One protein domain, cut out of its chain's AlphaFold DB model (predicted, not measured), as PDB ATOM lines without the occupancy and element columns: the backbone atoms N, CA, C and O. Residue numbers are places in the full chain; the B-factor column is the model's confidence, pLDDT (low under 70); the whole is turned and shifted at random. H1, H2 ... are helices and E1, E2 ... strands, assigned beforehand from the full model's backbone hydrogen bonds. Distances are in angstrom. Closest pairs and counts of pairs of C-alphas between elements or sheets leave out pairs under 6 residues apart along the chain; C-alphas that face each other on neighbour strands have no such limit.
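Overview. This is residues 2 to 112 of the 126 residues of the protein "Thioredoxin" of Actinobacteria bacterium (UniProt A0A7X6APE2). A narrow ribbon of two parallel strands, E1 and E4, widened along E1 by short pairings with the tail at residues 105 to 106 and 110 to 111, has H1 and H3 over one face, the two set at a steep angle to each other. H2 sits at one end of the elongated whole, and at the opposite end the small antiparallel pair E2 and E3 lies with H4 and the long unnamed loop of residues 64 to 81. The printed part has 111 residues, with four named helices and four named strands in the order H1, E1, H2, H3, E2, H4, E3, E4. The class is mixed, helices and strands, though under half of the residues are in named elements. The whole is compact, with a radius of gyration of the C-alphas of 15.0 A, and spans 44 by 24 by 22 A.

Arrangement. E1, residues 24 to 30, and E4, residues 91 to 95, are parallel neighbours at 21 degrees, with N 28 and O 92 at 2.8 A and N 94 and O 28 at 2.9 A, within hydrogen-bond range. H1, residues 2 to 14, and E1 are near each other. H1 and H3, residues 45 to 54, touch at a steep tilt of 62 degrees, running the same way; their closest C-alphas are those of Thr 5 and Leu 52, 5.8 A apart. H2, residues 32 to 40, is close to H1 but not clearly touching it, the closest C-alphas being those of Leu 4 and His 34 at 7.8 A. E2, residues 57 to 59, and E3, residues 82 to 84, are antiparallel neighbours at 139 degrees, with N 58 and O 83 at 2.8 A, within hydrogen-bond range. H4, residues 60 to 63, has Gly 60 closest to Gln 82 of E3, their C-alphas 6.0 A apart. H3 and H4 are apart. Every O i to N i+4 pair is within hydrogen-bond range in H1, H2 and H3; H4 is too short for such a pair.

Along the chain. E1 is 19.4 A long from first to last C-alpha and E4 13.1 A, ending at C-alpha 95 at (-25.949, 28.212, -38.304). H1 is 18.7 A long, from C-alpha 2 at (-21.611, 24.358, -20.859). H3 measures 14.3 A and H2 11.9 A; E2, E3 and H4 are shorter.

Size, cuts and confidence. The C-alphas of Ala 77 and Gly 99 are the two farthest apart, at 46.9 A. The printed part has no cut. The link from H4 to E3, 18 residues, is long. The mean pLDDT of the printed part is 94.5, and residues 100 to 101 are under 70.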
ATOM      1  N   GLU A   2     -20.590  24.247 -21.900       98.31
ATOM      2  CA  GLU A   2     -21.611  24.358 -20.859       98.31
ATOM      3  C   GLU A   2     -21.872  25.802 -20.410       98.31
ATOM      4  O   GLU A   2     -23.018  26.215 -20.262       98.31
ATOM      5  N   SER A   3     -20.813  26.601 -20.211       97.69
ATOM      6  CA  SER A   3     -20.956  28.022 -19.850       97.69
ATOM      7  C   SER A   3     -21.717  28.803 -20.927       97.69
ATOM      8  O   SER A   3     -22.633  29.565 -20.626       97.69
ATOM      9  N   LEU A   4     -21.390  28.545 -22.197       97.00
ATOM     10  CA  LEU A   4     -22.092  29.141 -23.328       97.00
ATOM     11  C   LEU A   4     -23.541  28.640 -23.412       97.00
ATOM     12  O   LEU A   4     -24.435  29.434 -23.678       97.00
ATOM     13  N   THR A   5     -23.795  27.360 -23.137       98.44
ATOM     14  CA  THR A   5     -25.155  26.801 -23.102       98.44
ATOM     15  C   THR A   5     -26.023  27.492 -22.053       98.44
ATOM     16  O   THR A   5     -27.136  27.905 -22.368       98.44
ATOM     17  N   ARG A   6     -25.500  27.711 -20.838       98.44
ATOM     18  CA  ARG A   6     -26.205  28.477 -19.796       98.44
ATOM     19  C   ARG A   6     -26.470  29.920 -20.212       98.44
ATOM     20  O   ARG A   6     -27.559  30.429 -19.973       98.44
ATOM     21  N   HIS A   7     -25.503  30.567 -20.860       97.44
ATOM     22  CA  HIS A   7     -25.684  31.929 -21.358       97.44
ATOM     23  C   HIS A   7     -26.787  32.012 -22.428       97.44
ATOM     24  O   HIS A   7     -27.669  32.861 -22.337       97.44
ATOM     25  N   LEU A   8     -26.800  31.085 -23.393       97.75
ATOM     26  CA  LEU A   8     -27.865  30.996 -24.397       97.75
ATOM     27  C   LEU A   8     -29.230  30.709 -23.757       97.75
ATOM     28  O   LEU A   8     -30.230  31.282 -24.183       97.75
ATOM     29  N   ALA A   9     -29.281  29.868 -22.718       98.12
ATOM     30  CA  ALA A   9     -30.511  29.614 -21.976       98.12
ATOM     31  C   ALA A   9     -31.057  30.896 -21.327       98.12
ATOM     32  O   ALA A   9     -32.242  31.178 -21.458       98.12
ATOM     33  N   GLN A  10     -30.202  31.721 -20.712       97.44
ATOM     34  CA  GLN A  10     -30.618  33.011 -20.142       97.44
ATOM     35  C   GLN A  10     -31.212  33.951 -21.201       97.44
ATOM     36  O   GLN A  10     -32.249  34.567 -20.959       97.44
ATOM     37  N   MET A  11     -30.599  34.023 -22.389       97.19
ATOM     38  CA  MET A  11     -31.146  34.797 -23.512       97.19
ATOM     39  C   MET A  11     -32.532  34.281 -23.922       97.19
ATOM     40  O   MET A  11     -33.468  35.055 -24.097       97.19
ATOM     41  N   LEU A  12     -32.680  32.961 -24.026       97.38
ATOM     42  CA  LEU A  12     -33.924  32.304 -24.419       97.38
ATOM     43  C   LEU A  12     -35.047  32.439 -23.381       97.38
ATOM     44  O   LEU A  12     -36.206  32.576 -23.767       97.38
ATOM     45  N   VAL A  13     -34.737  32.422 -22.082       96.69
ATOM     46  CA  VAL A  13     -35.722  32.684 -21.017       96.69
ATOM     47  C   VAL A  13     -36.319  34.083 -21.179       96.69
ATOM     48  O   VAL A  13     -37.531  34.254 -21.050       96.69
ATOM     49  N   ALA A  14     -35.487  35.065 -21.536       94.31
ATOM     50  CA  ALA A  14     -35.914  36.439 -21.765       94.31
ATOM     51  C   ALA A  14     -36.677  36.647 -23.087       94.31
ATOM     52  O   ALA A  14     -37.341  37.672 -23.236       94.31
ATOM     53  N   ASN A  15     -36.618  35.707 -24.044       93.94
ATOM     54  CA  ASN A  15     -37.330  35.847 -25.314       93.94
ATOM     55  C   ASN A  15     -38.835  36.019 -25.070       93.94
ATOM     56  O   ASN A  15     -39.507  35.123 -24.543       93.94
ATOM     57  N   VAL A  16     -39.346  37.168 -25.525       93.69
ATOM     58  CA  VAL A  16     -40.703  37.689 -25.297       93.69
ATOM     59  C   VAL A  16     -40.965  37.996 -23.823       93.69
ATOM     60  O   VAL A  16     -41.201  39.147 -23.478       93.69
ATOM     61  N   SER A  17     -40.917  36.983 -22.963       93.94
ATOM     62  CA  SER A  17     -41.029  37.095 -21.509       93.94
ATOM     63  C   SER A  17     -40.805  35.717 -20.878       93.94
ATOM     64  O   SER A  17     -41.286  34.729 -21.443       93.94
ATOM     65  N   PRO A  18     -40.183  35.592 -19.689       94.69
ATOM     66  CA  PRO A  18     -40.194  34.334 -18.934       94.69
ATOM     67  C   PRO A  18     -41.620  33.855 -18.619       94.69
ATOM     68  O   PRO A  18     -41.845  32.663 -18.472       94.69
ATOM     69  N   ARG A  19     -42.600  34.765 -18.604       95.56
ATOM     70  CA  ARG A  19     -44.010  34.480 -18.308       95.56
ATOM     71  C   ARG A  19     -44.802  33.883 -19.467       95.56
ATOM     72  O   ARG A  19     -45.948  33.506 -19.292       95.56
ATOM     73  N   MET A  20     -44.175  33.769 -20.637       92.69
ATOM     74  CA  MET A  20     -44.741  33.128 -21.822       92.69
ATOM     75  C   MET A  20     -44.064  31.773 -22.031       92.69
ATOM     76  O   MET A  20     -43.038  31.685 -22.716       92.69
ATOM     77  N   ALA A  21     -44.601  30.730 -21.400       92.75
ATOM     78  CA  ALA A  21     -44.054  29.375 -21.441       92.75
ATOM     79  C   ALA A  21     -44.861  28.452 -22.370       92.75
ATOM     80  O   ALA A  21     -46.034  28.698 -22.644       92.75
ATOM     81  N   PHE A  22     -44.232  27.365 -22.828       89.25
ATOM     82  CA  PHE A  22     -44.820  26.231 -23.564       89.25
ATOM     83  C   PHE A  22     -45.436  26.504 -24.951       89.25
ATOM     84  O   PHE A  22     -45.401  25.626 -25.807       89.25
ATOM     85  N   GLN A  23     -45.987  27.689 -25.213       87.62
ATOM     86  CA  GLN A  23     -46.740  27.973 -26.444       87.62
ATOM     87  C   GLN A  23     -45.886  28.562 -27.572       87.62
ATOM     88  O   GLN A  23     -46.316  28.581 -28.730       87.62
ATOM     89  N   MET A  24     -44.691  29.057 -27.243       91.31
ATOM     90  CA  MET A  24     -43.848  29.773 -28.193       91.31
ATOM     91  C   MET A  24     -42.766  28.879 -28.787       91.31
ATOM     92  O   MET A  24     -42.131  28.113 -28.071       91.31
ATOM     93  N   GLU A  25     -42.516  29.024 -30.081       94.81
ATOM     94  CA  GLU A  25     -41.292  28.541 -30.724       94.81
ATOM     95  C   GLU A  25     -40.263  29.665 -30.825       94.81
ATOM     96  O   GLU A  25     -40.599  30.839 -30.697       94.81
ATOM     97  N   THR A  26     -39.001  29.316 -31.061       96.25
ATOM     98  CA  THR A  26     -37.892  30.265 -31.193       96.25
ATOM     99  C   THR A  26     -36.872  29.789 -32.220       96.25
ATOM    100  O   THR A  26     -36.748  28.594 -32.486       96.25
ATOM    101  N   VAL A  27     -36.069  30.720 -32.739       96.19
ATOM    102  CA  VAL A  27     -34.842  30.411 -33.488       96.19
ATOM    103  C   VAL A  27     -33.615  30.821 -32.677       96.19
ATOM    104  O   VAL A  27     -33.578  31.897 -32.080       96.19
ATOM    105  N   VAL A  28     -32.596  29.964 -32.687       96.56
ATOM    106  CA  VAL A  28     -31.236  30.240 -32.218       96.56
ATOM    107  C   VAL A  28     -30.314  30.219 -33.433       96.56
ATOM    108  O   VAL A  28     -30.157  29.177 -34.070       96.56
ATOM    109  N   VAL A  29     -29.691  31.357 -33.751       95.44
ATOM    110  CA  VAL A  29     -28.622  31.429 -34.757       95.44
ATOM    111  C   VAL A  29     -27.287  31.300 -34.038       95.44
ATOM    112  O   VAL A  29     -26.853  32.231 -33.353       95.44
ATOM    113  N   LEU A  30     -26.636  30.151 -34.202       95.56
ATOM    114  CA  LEU A  30     -25.282  29.919 -33.708       95.56
ATOM    115  C   LEU A  30     -24.255  30.487 -34.688       95.56
ATOM    116  O   LEU A  30     -24.264  30.147 -35.876       95.56
ATOM    117  N   SER A  31     -23.346  31.311 -34.165       94.81
ATOM    118  CA  SER A  31     -22.191  31.796 -34.924       94.81
ATOM    119  C   SER A  31     -21.169  30.676 -35.148       94.81
ATOM    120  O   SER A  31     -21.136  29.710 -34.368       94.81
ATOM    121  N   PRO A  32     -20.295  30.793 -36.166       93.38
ATOM    122  CA  PRO A  32     -19.234  29.818 -36.403       93.38
ATOM    123  C   PRO A  32     -18.359  29.553 -35.167       93.38
ATOM    124  O   PRO A  32     -18.033  28.409 -34.869       93.38
ATOM    125  N   GLU A  33     -18.015  30.582 -34.395       92.88
ATOM    126  CA  GLU A  33     -17.150  30.480 -33.216       92.88
ATOM    127  C   GLU A  33     -17.830  29.753 -32.058       92.88
ATOM    128  O   GLU A  33     -17.198  28.962 -31.358       92.88
ATOM    129  N   HIS A  34     -19.123  29.999 -31.845       94.25
ATOM    130  CA  HIS A  34     -19.904  29.274 -30.848       94.25
ATOM    131  C   HIS A  34     -20.111  27.817 -31.255       94.25
ATOM    132  O   HIS A  34     -19.921  26.931 -30.424       94.25
ATOM    133  N   MET A  35     -20.390  27.556 -32.535       93.69
ATOM    134  CA  MET A  35     -20.481  26.197 -33.069       93.69
ATOM    135  C   MET A  35     -19.159  25.431 -32.916       93.69
ATOM    136  O   MET A  35     -19.168  24.287 -32.461       93.69
ATOM    137  N   ASN A  36     -18.018  26.080 -33.177       92.81
ATOM    138  CA  ASN A  36     -16.696  25.487 -32.970       92.81
ATOM    139  C   ASN A  36     -16.502  25.017 -31.523       92.81
ATOM    140  O   ASN A  36     -16.048  23.900 -31.316       92.81
ATOM    141  N   ARG A  37     -16.930  25.796 -30.519       94.56
ATOM    142  CA  ARG A  37     -16.817  25.379 -29.106       94.56
ATOM    143  C   ARG A  37     -17.597  24.111 -28.773       94.56
ATOM    144  O   ARG A  37     -17.190  23.378 -27.873       94.56
ATOM    145  N   TYR A  38     -18.718  23.871 -29.448       97.12
ATOM    146  CA  TYR A  38     -19.485  22.636 -29.291       97.12
ATOM    147  C   TYR A  38     -18.812  21.473 -30.016       97.12
ATOM    148  O   TYR A  38     -18.611  20.419 -29.413       97.12
ATOM    149  N   ARG A  39     -18.379  21.683 -31.264       95.88
ATOM    150  CA  ARG A  39     -17.660  20.666 -32.043       95.88
ATOM    151  C   ARG A  39     -16.368  20.226 -31.356       95.88
ATOM    152  O   ARG A  39     -16.125  19.030 -31.248       95.88
ATOM    153  N   ASP A  40     -15.560  21.166 -30.876       97.56
ATOM    154  CA  ASP A  40     -14.270  20.884 -30.235       97.56
ATOM    155  C   ASP A  40     -14.449  20.090 -28.924       97.56
ATOM    156  O   ASP A  40     -13.555  19.363 -28.503       97.56
ATOM    157  N   ALA A  41     -15.630  20.179 -28.306       98.06
ATOM    158  CA  ALA A  41     -16.024  19.388 -27.143       98.06
ATOM    159  C   ALA A  41     -16.759  18.079 -27.498       98.06
ATOM    160  O   ALA A  41     -17.225  17.375 -26.601       98.06
ATOM    161  N   GLY A  42     -16.903  17.758 -28.788       98.31
ATOM    162  CA  GLY A  42     -17.579  16.555 -29.273       98.31
ATOM    163  C   GLY A  42     -19.101  16.561 -29.094       98.31
ATOM    164  O   GLY A  42     -19.703  15.494 -29.016       98.31
ATOM    165  N   TRP A  43     -19.734  17.732 -28.976       98.38
ATOM    166  CA  TRP A  43     -21.191  17.829 -28.865       98.38
ATOM    167  C   TRP A  43     -21.831  17.811 -30.250       98.38
ATOM    168  O   TRP A  43     -21.475  18.609 -31.120       98.38
ATOM    169  N   ASP A  44     -22.813  16.933 -30.430       97.00
ATOM    170  CA  ASP A  44     -23.719  16.983 -31.569       97.00
ATOM    171  C   ASP A  44     -24.942  17.870 -31.267       97.00
ATOM    172  O   ASP A  44     -25.105  18.429 -30.175       97.00
ATOM    173  N   ARG A  45     -25.821  18.022 -32.264       95.69
ATOM    174  CA  ARG A  45     -27.038  18.833 -32.132       95.69
ATOM    175  C   ARG A  45     -27.995  18.278 -31.073       95.69
ATOM    176  O   ARG A  45     -28.672  19.070 -30.419       95.69
ATOM    177  N   ALA A  46     -28.085  16.955 -30.936       96.81
ATOM    178  CA  ALA A  46     -29.008  16.316 -30.005       96.81
ATOM    179  C   ALA A  46     -28.593  16.620 -28.565       96.81
ATOM    180  O   ALA A  46     -29.393  17.174 -27.811       96.81
ATOM    181  N   ARG A  47     -27.317  16.389 -28.241       97.94
ATOM    182  CA  ARG A  47     -26.732  16.726 -26.945       97.94
ATOM    183  C   ARG A  47     -26.829  18.218 -26.653       97.94
ATOM    184  O   ARG A  47     -27.244  18.594 -25.566       97.94
ATOM    185  N   PHE A  48     -26.497  19.084 -27.615       97.94
ATOM    186  CA  PHE A  48     -26.633  20.532 -27.426       97.94
ATOM    187  C   PHE A  48     -28.060  20.934 -27.028       97.94
ATOM    188  O   PHE A  48     -28.237  21.708 -26.090       97.94
ATOM    189  N   LEU A  49     -29.072  20.409 -27.724       97.75
ATOM    190  CA  LEU A  49     -30.469  20.711 -27.427       97.75
ATOM    191  C   LEU A  49     -30.936  20.118 -26.096       97.75
ATOM    192  O   LEU A  49     -31.711  20.765 -25.400       97.75
ATOM    193  N   GLU A  50     -30.498  18.911 -25.745       97.62
ATOM    194  CA  GLU A  50     -30.790  18.286 -24.451       97.62
ATOM    195  C   GLU A  50     -30.247  19.131 -23.290       97.62
ATOM    196  O   GLU A  50     -31.007  19.558 -22.419       97.62
ATOM    197  N   GLU A  51     -28.958  19.465 -23.339       98.38
ATOM    198  CA  GLU A  51     -28.276  20.286 -22.333       98.38
ATOM    199  C   GLU A  51     -28.904  21.682 -22.242       98.38
ATOM    200  O   GLU A  51     -29.155  22.194 -21.152       98.38
ATOM    201  N   LEU A  52     -29.241  22.289 -23.385       98.12
ATOM    202  CA  LEU A  52     -29.925  23.579 -23.424       98.12
ATOM    203  C   LEU A  52     -31.317  23.511 -22.778       98.12
ATOM    204  O   LEU A  52     -31.649  24.371 -21.964       98.12
ATOM    205  N   ARG A  53     -32.122  22.489 -23.096       97.25
ATOM    206  CA  ARG A  53     -33.468  22.293 -22.525       97.25
ATOM    207  C   ARG A  53     -33.435  22.050 -21.016       97.25
ATOM    208  O   ARG A  53     -34.361  22.475 -20.323       97.25
ATOM    209  N   SER A  54     -32.374  21.429 -20.498       97.25
ATOM    210  CA  SER A  54     -32.189  21.237 -19.051       97.25
ATOM    211  C   SER A  54     -32.116  22.566 -18.281       97.25
ATOM    212  O   SER A  54     -32.550  22.646 -17.134       97.25
ATOM    213  N   HIS A  55     -31.642  23.632 -18.933       98.06
ATOM    214  CA  HIS A  55     -31.557  24.983 -18.375       98.06
ATOM    215  C   HIS A  55     -32.789  25.852 -18.669       98.06
ATOM    216  O   HIS A  55     -32.830  27.012 -18.267       98.06
ATOM    217  N   LEU A  56     -33.785  25.315 -19.377       97.56
ATOM    218  CA  LEU A  56     -34.989  26.023 -19.818       97.56
ATOM    219  C   LEU A  56     -36.240  25.529 -19.085       97.56
ATOM    220  O   LEU A  56     -37.305  25.382 -19.686       97.56
ATOM    221  N   GLN A  57     -36.083  25.270 -17.788       97.19
ATOM    222  CA  GLN A  57     -37.164  24.952 -16.861       97.19
ATOM    223  C   GLN A  57     -37.441  26.181 -15.996       97.19
ATOM    224  O   GLN A  57     -36.528  26.721 -15.375       97.19
ATOM    225  N   LEU A  58     -38.689  26.624 -15.993       97.38
ATOM    226  CA  LEU A  58     -39.173  27.789 -15.268       97.38
ATOM    227  C   LEU A  58     -39.952  27.322 -14.046       97.38
ATOM    228  O   LEU A  58     -40.686  26.337 -14.136       97.38
ATOM    229  N   ASP A  59     -39.806  28.035 -12.936       97.62
ATOM    230  CA  ASP A  59     -40.631  27.812 -11.755       97.62
ATOM    231  C   ASP A  59     -41.984  28.504 -11.946       97.62
ATOM    232  O   ASP A  59     -42.048  29.700 -12.251       97.62
ATOM    233  N   GLY A  60     -43.068  27.743 -11.807       97.75
ATOM    234  CA  GLY A  60     -44.432  28.246 -11.874       97.75
ATOM    235  C   GLY A  60     -44.679  29.385 -10.888       97.75
ATOM    236  O   GLY A  60     -45.313  30.369 -11.262       97.75
ATOM    237  N   ASP A  61     -44.116  29.310  -9.679       98.19
ATOM    238  CA  ASP A  61     -44.314  30.331  -8.642       98.19
ATOM    239  C   ASP A  61     -43.793  31.714  -9.067       98.19
ATOM    240  O   ASP A  61     -44.341  32.739  -8.655       98.19
ATOM    241  N   ASP A  62     -42.795  31.755  -9.952       97.75
ATOM    242  CA  ASP A  62     -42.204  32.995 -10.458       97.75
ATOM    243  C   ASP A  62     -42.966  33.591 -11.652       97.75
ATOM    244  O   ASP A  62     -42.821  34.785 -11.951       97.75
ATOM    245  N   ILE A  63     -43.748  32.776 -12.370       97.44
ATOM    246  CA  ILE A  63     -44.286  33.149 -13.687       97.44
ATOM    247  C   ILE A  63     -45.807  33.144 -13.796       97.44
ATOM    248  O   ILE A  63     -46.325  33.556 -14.838       97.44
ATOM    249  N   VAL A  64     -46.529  32.697 -12.769       98.19
ATOM    250  CA  VAL A  64     -47.993  32.793 -12.746       98.19
ATOM    251  C   VAL A  64     -48.484  34.240 -12.632       98.19
ATOM    252  O   VAL A  64     -47.753  35.141 -12.208       98.19
ATOM    253  N   GLU A  65     -49.732  34.465 -13.040       97.88
ATOM    254  CA  GLU A  65     -50.434  35.747 -12.908       97.88
ATOM    255  C   GLU A  65     -50.308  36.302 -11.480       97.88
ATOM    256  O   GLU A  65     -50.495  35.591 -10.489       97.88
ATOM    257  N   GLY A  66     -49.954  37.582 -11.360       97.50
ATOM    258  CA  GLY A  66     -49.756  38.263 -10.078       97.50
ATOM    259  C   GLY A  66     -48.407  38.001  -9.394       97.50
ATOM    260  O   GLY A  66     -48.050  38.748  -8.474       97.50
ATOM    261  N   ALA A  67     -47.621  37.004  -9.823       97.69
ATOM    262  CA  ALA A  67     -46.318  36.720  -9.217       97.69
ATOM    263  C   ALA A  67     -45.382  37.930  -9.341       97.69
ATOM    264  O   ALA A  67     -45.260  38.536 -10.406       97.69
ATOM    265  N   GLY A  68     -44.713  38.311  -8.250       96.50
ATOM    266  CA  GLY A  68     -43.850  39.499  -8.225       96.50
ATOM    267  C   GLY A  68     -44.587  40.831  -8.438       96.50
ATOM    268  O   GLY A  68     -43.943  41.824  -8.768       96.50
ATOM    269  N   GLY A  69     -45.917  40.870  -8.274       97.44
ATOM    270  CA  GLY A  69     -46.730  42.073  -8.481       97.44
ATOM    271  C   GLY A  69     -46.969  42.426  -9.954       97.44
ATOM    272  O   GLY A  69     -47.309  43.568 -10.254       97.44
ATOM    273  N   ILE A  70     -46.773  41.472 -10.868       97.88
ATOM    274  CA  ILE A  70     -46.996  41.631 -12.310       97.88
ATOM    275  C   ILE A  70     -48.292  40.908 -12.676       97.88
ATOM    276  O   ILE A  70     -48.411  39.718 -12.417       97.88
ATOM    277  N   GLU A  71     -49.252  41.622 -13.270       97.06
ATOM    278  CA  GLU A  71     -50.563  41.066 -13.640       97.06
ATOM    279  C   GLU A  71     -50.442  39.927 -14.663       97.06
ATOM    280  O   GLU A  71     -51.013  38.860 -14.466       97.06
ATOM    281  N   GLU A  72     -49.633  40.129 -15.707       95.50
ATOM    282  CA  GLU A  72     -49.352  39.128 -16.741       95.50
ATOM    283  C   GLU A  72     -48.700  37.864 -16.156       95.50
ATOM    284  O   GLU A  72     -47.793  37.940 -15.316       95.50
ATOM    285  N   GLY A  73     -49.088  36.693 -16.657       95.94
ATOM    286  CA  GLY A  73     -48.505  35.431 -16.229       95.94
ATOM    287  C   GLY A  73     -49.187  34.204 -16.811       95.94
ATOM    288  O   GLY A  73     -50.172  34.286 -17.537       95.94
ATOM    289  N   MET A  74     -48.648  33.043 -16.461       96.69
ATOM    290  CA  MET A  74     -49.300  31.761 -16.701       96.69
ATOM    291  C   MET A  74     -50.474  31.559 -15.718       96.69
ATOM    292  O   MET A  74     -50.474  32.153 -14.636       96.69
ATOM    293  N   PRO A  75     -51.448  30.678 -16.016       97.25
ATOM    294  CA  PRO A  75     -52.569  30.428 -15.111       97.25
ATOM    295  C   PRO A  75     -52.111  30.032 -13.703       97.25
ATOM    296  O   PRO A  75     -51.279  29.136 -13.558       97.25
ATOM    297  N   ALA A  76     -52.720  30.620 -12.665       96.75
ATOM    298  CA  ALA A  76     -52.363  30.386 -11.256       96.75
ATOM    299  C   ALA A  76     -52.347  28.902 -10.834       96.75
ATOM    300  O   ALA A  76     -51.632  28.519  -9.914       96.75
ATOM    301  N   ALA A  77     -53.099  28.045 -11.534       97.25
ATOM    302  CA  ALA A  77     -53.112  26.598 -11.316       97.25
ATOM    303  C   ALA A  77     -51.762  25.903 -11.590       97.25
ATOM    304  O   ALA A  77     -51.612  24.732 -11.250       97.25
ATOM    305  N   LEU A  78     -50.807  26.591 -12.220       97.38
ATOM    306  CA  LEU A  78     -49.468  26.076 -12.506       97.38
ATOM    307  C   LEU A  78     -48.421  26.447 -11.441       97.38
ATOM    308  O   LEU A  78     -47.254  26.096 -11.606       97.38
ATOM    309  N   ALA A  79     -48.815  27.131 -10.363       97.44
ATOM    310  CA  ALA A  79     -47.945  27.383  -9.215       97.44
ATOM    311  C   ALA A  79     -47.369  26.065  -8.646       97.44
ATOM    312  O   ALA A  79     -48.046  25.033  -8.623       97.44
ATOM    313  N   GLY A  80     -46.107  26.096  -8.218       97.31
ATOM    314  CA  GLY A  80     -45.345  24.949  -7.715       97.31
ATOM    315  C   GLY A  80     -44.929  23.909  -8.765       97.31
ATOM    316  O   GLY A  80     -44.359  22.876  -8.405       97.31
ATOM    317  N   ALA A  81     -45.217  24.130 -10.053       97.31
ATOM    318  CA  ALA A  81     -44.803  23.241 -11.137       97.31
ATOM    319  C   ALA A  81     -43.532  23.742 -11.838       97.31
ATOM    320  O   ALA A  81     -43.359  24.937 -12.051       97.31
ATOM    321  N   GLN A  82     -42.693  22.813 -12.306       97.31
ATOM    322  CA  GLN A  82     -41.626  23.129 -13.257       97.31
ATOM    323  C   GLN A  82     -42.172  23.079 -14.683       97.31
ATOM    324  O   GLN A  82     -42.674  22.044 -15.131       97.31
ATOM    325  N   LEU A  83     -42.055  24.190 -15.404       96.62
ATOM    326  CA  LEU A  83     -42.594  24.352 -16.749       96.62
ATOM    327  C   LEU A  83     -41.469  24.527 -17.772       96.62
ATOM    328  O   LEU A  83     -40.593  25.372 -17.583       96.62
ATOM    329  N   PRO A  84     -41.491  23.807 -18.905       96.75
ATOM    330  CA  PRO A  84     -40.535  24.066 -19.965       96.75
ATOM    331  C   PRO A  84     -40.845  25.413 -20.638       96.75
ATOM    332  O   PRO A  84     -41.993  25.719 -20.976       96.75
ATOM    333  N   LYS A  85     -39.808  26.214 -20.900       97.19
ATOM    334  CA  LYS A  85     -39.948  27.507 -21.593       97.19
ATOM    335  C   LYS A  85     -40.538  27.358 -23.004       97.19
ATOM    336  O   LYS A  85     -41.340  28.190 -23.418       97.19
ATOM    337  N   PHE A  86     -40.167  26.299 -23.724       96.19
ATOM    338  CA  PHE A  86     -40.610  26.006 -25.094       96.19
ATOM    339  C   PHE A  86     -41.238  24.605 -25.166       96.19
ATOM    340  O   PHE A  86     -40.909  23.756 -24.332       96.19
ATOM    341  N   PRO A  87     -42.095  24.315 -26.163       92.94
ATOM    342  CA  PRO A  87     -42.560  22.954 -26.411       92.94
ATOM    343  C   PRO A  87     -41.384  22.046 -26.837       92.94
ATOM    344  O   PRO A  87     -40.323  22.562 -27.209       92.94
ATOM    345  N   PRO A  88     -41.535  20.703 -26.814       89.81
ATOM    346  CA  PRO A  88     -40.442  19.758 -27.066       89.81
ATOM    347  C   PRO A  88     -39.591  20.081 -28.300       89.81
ATOM    348  O   PRO A  88     -38.367  20.128 -28.197       89.81
ATOM    349  N   ASP A  89     -40.217  20.419 -29.426       89.50
ATOM    350  CA  ASP A  89     -39.534  20.738 -30.687       89.50
ATOM    351  C   ASP A  89     -39.482  22.238 -31.000       89.50
ATOM    352  O   ASP A  89     -39.203  22.638 -32.127       89.50
ATOM    353  N   GLY A  90     -39.701  23.091 -29.995       93.94
ATOM    354  CA  GLY A  90     -39.872  24.521 -30.223       93.94
ATOM    355  C   GLY A  90     -38.599  25.352 -30.355       93.94
ATOM    356  O   GLY A  90     -38.685  26.574 -30.448       93.94
ATOM    357  N   ILE A  91     -37.422  24.725 -30.356       96.38
ATOM    358  CA  ILE A  91     -36.134  25.410 -30.530       96.38
ATOM    359  C   ILE A  91     -35.547  25.045 -31.894       96.38
ATOM    360  O   ILE A  91     -34.969  23.970 -32.087       96.38
ATOM    361  N   HIS A  92     -35.628  25.986 -32.830       95.50
ATOM    362  CA  HIS A  92     -35.025  25.865 -34.153       95.50
ATOM    363  C   HIS A  92     -33.587  26.368 -34.115       95.50
ATOM    364  O   HIS A  92     -33.325  27.537 -33.851       95.50
ATOM    365  N   VAL A  93     -32.630  25.484 -34.382       95.56
ATOM    366  CA  VAL A  93     -31.200  25.825 -34.381       95.56
ATOM    367  C   VAL A  93     -30.727  25.968 -35.814       95.56
ATOM    368  O   VAL A  93     -30.832  25.016 -36.589       95.56
ATOM    369  N   VAL A  94     -30.179  27.133 -36.143       94.38
ATOM    370  CA  VAL A  94     -29.582  27.421 -37.447       94.38
ATOM    371  C   VAL A  94     -28.150  27.914 -37.266       94.38
ATOM    372  O   VAL A  94     -27.794  28.477 -36.231       94.38
ATOM    373  N   HIS A  95     -27.315  27.698 -38.275       92.31
ATOM    374  CA  HIS A  95     -25.949  28.212 -38.304       92.31
ATOM    375  C   HIS A  95     -25.895  29.406 -39.249       92.31
ATOM    376  O   HIS A  95     -26.390  29.329 -40.374       92.31
ATOM    377  N   GLY A  96     -25.297  30.507 -38.807       90.50
ATOM    378  CA  GLY A  96     -25.227  31.720 -39.612       90.50
ATOM    379  C   GLY A  96     -24.259  32.749 -39.047       90.50
ATOM    380  O   GLY A  96     -23.797  32.629 -37.917       90.50
ATOM    381  N   GLY A  97     -23.955  33.767 -39.850       86.12
ATOM    382  CA  GLY A  97     -22.957  34.789 -39.530       86.12
ATOM    383  C   GLY A  97     -21.616  34.561 -40.233       86.12
ATOM    384  O   GLY A  97     -21.459  33.635 -41.027       86.12
ATOM    385  N   GLY A  98     -20.663  35.452 -39.968       82.25
ATOM    386  CA  GLY A  98     -19.284  35.370 -40.459       82.25
ATOM    387  C   GLY A  98     -18.293  35.190 -39.310       82.25
ATOM    388  O   GLY A  98     -18.696  35.186 -38.155       82.25
ATOM    389  N   GLY A  99     -16.998  35.096 -39.622       75.31
ATOM    390  CA  GLY A  99     -15.926  34.902 -38.629       75.31
ATOM    391  C   GLY A  99     -15.603  36.121 -37.746       75.31
ATOM    392  O   GLY A  99     -14.513  36.209 -37.184       75.31
ATOM    393  N   ALA A 100     -16.482  37.125 -37.723       67.75
ATOM    394  CA  ALA A 100     -16.275  38.390 -37.035       67.75
ATOM    395  C   ALA A 100     -17.339  38.555 -35.944       67.75
ATOM    396  O   ALA A 100     -18.415  39.094 -36.192       67.75
ATOM    397  N   GLY A 101     -17.014  38.101 -34.732       65.81
ATOM    398  CA  GLY A 101     -17.807  38.348 -33.528       65.81
ATOM    399  C   GLY A 101     -18.113  37.086 -32.726       65.81
ATOM    400  O   GLY A 101     -18.691  36.134 -33.228       65.81
ATOM    401  N   LEU A 102     -17.770  37.093 -31.435       78.06
ATOM    402  CA  LEU A 102     -18.063  36.005 -30.492       78.06
ATOM    403  C   LEU A 102     -19.497  36.098 -29.943       78.06
ATOM    404  O   LEU A 102     -19.693  36.104 -28.729       78.06
ATOM    405  N   PHE A 103     -20.498  36.234 -30.813       87.06
ATOM    406  CA  PHE A 103     -21.891  36.350 -30.386       87.06
ATOM    407  C   PHE A 103     -22.837  35.547 -31.276       87.06
ATOM    408  O   PHE A 103     -22.759  35.561 -32.498       87.06
ATOM    409  N   SER A 104     -23.757  34.840 -30.628       94.50
ATOM    410  CA  SER A 104     -24.924  34.207 -31.249       94.50
ATOM    411  C   SER A 104     -26.164  35.012 -30.894       94.50
ATOM    412  O   SER A 104     -26.117  35.840 -29.985       94.50
ATOM    413  N   THR A 105     -27.269  34.778 -31.593       93.69
ATOM    414  CA  THR A 105     -28.514  35.500 -31.325       93.69
ATOM    415  C   THR A 105     -29.699  34.557 -31.199       93.69
ATOM    416  O   THR A 105     -29.723  33.465 -31.775       93.69
ATOM    417  N   THR A 106     -30.683  35.000 -30.430       95.56
ATOM    418  CA  THR A 106     -31.962  34.337 -30.221       95.56
ATOM    419  C   THR A 106     -33.055  35.273 -30.713       95.56
ATOM    420  O   THR A 106     -32.990  36.483 -30.512       95.56
ATOM    421  N   PHE A 107     -34.058  34.728 -31.391       93.31
ATOM    422  CA  PHE A 107     -35.176  35.523 -31.896       93.31
ATOM    423  C   PHE A 107     -36.321  35.497 -30.897       93.31
ATOM    424  O   PHE A 107     -36.613  34.448 -30.328       93.31
ATOM    425  N   GLY A 108     -36.997  36.636 -30.721       87.31
ATOM    426  CA  GLY A 108     -38.297  36.655 -30.056       87.31
ATOM    427  C   GLY A 108     -39.220  35.628 -30.714       87.31
ATOM    428  O   GLY A 108     -39.268  35.535 -31.942       87.31
ATOM    429  N   GLY A 109     -39.865  34.806 -29.892       87.75
ATOM    430  CA  GLY A 109     -40.657  33.684 -30.371       87.75
ATOM    431  C   GLY A 109     -41.997  34.081 -30.985       87.75
ATOM    432  O   GLY A 109     -42.392  35.245 -30.970       87.75
ATOM    433  N   TRP A 110     -42.733  33.086 -31.471       92.81
ATOM    434  CA  TRP A 110     -44.118  33.207 -31.947       92.81
ATOM    435  C   TRP A 110     -44.959  32.063 -31.389       92.81
ATOM    436  O   TRP A 110     -44.432  30.988 -31.103       92.81
ATOM    437  N   VAL A 111     -46.271  32.278 -31.259       92.62
ATOM    438  CA  VAL A 111     -47.212  31.197 -30.935       92.62
ATOM    439  C   VAL A 111     -47.180  30.161 -32.058       92.62
ATOM    440  O   VAL A 111     -47.250  30.517 -33.237       92.62
ATOM    441  N   SER A 112     -47.056  28.889 -31.695       88.44
ATOM    442  CA  SER A 112     -46.934  27.781 -32.646       88.44
ATOM    443  C   SER A 112     -48.234  27.009 -32.855       88.44
ATOM    444  O   SER A 112     -49.171  27.079 -32.056       88.44
TER     445      SER A 112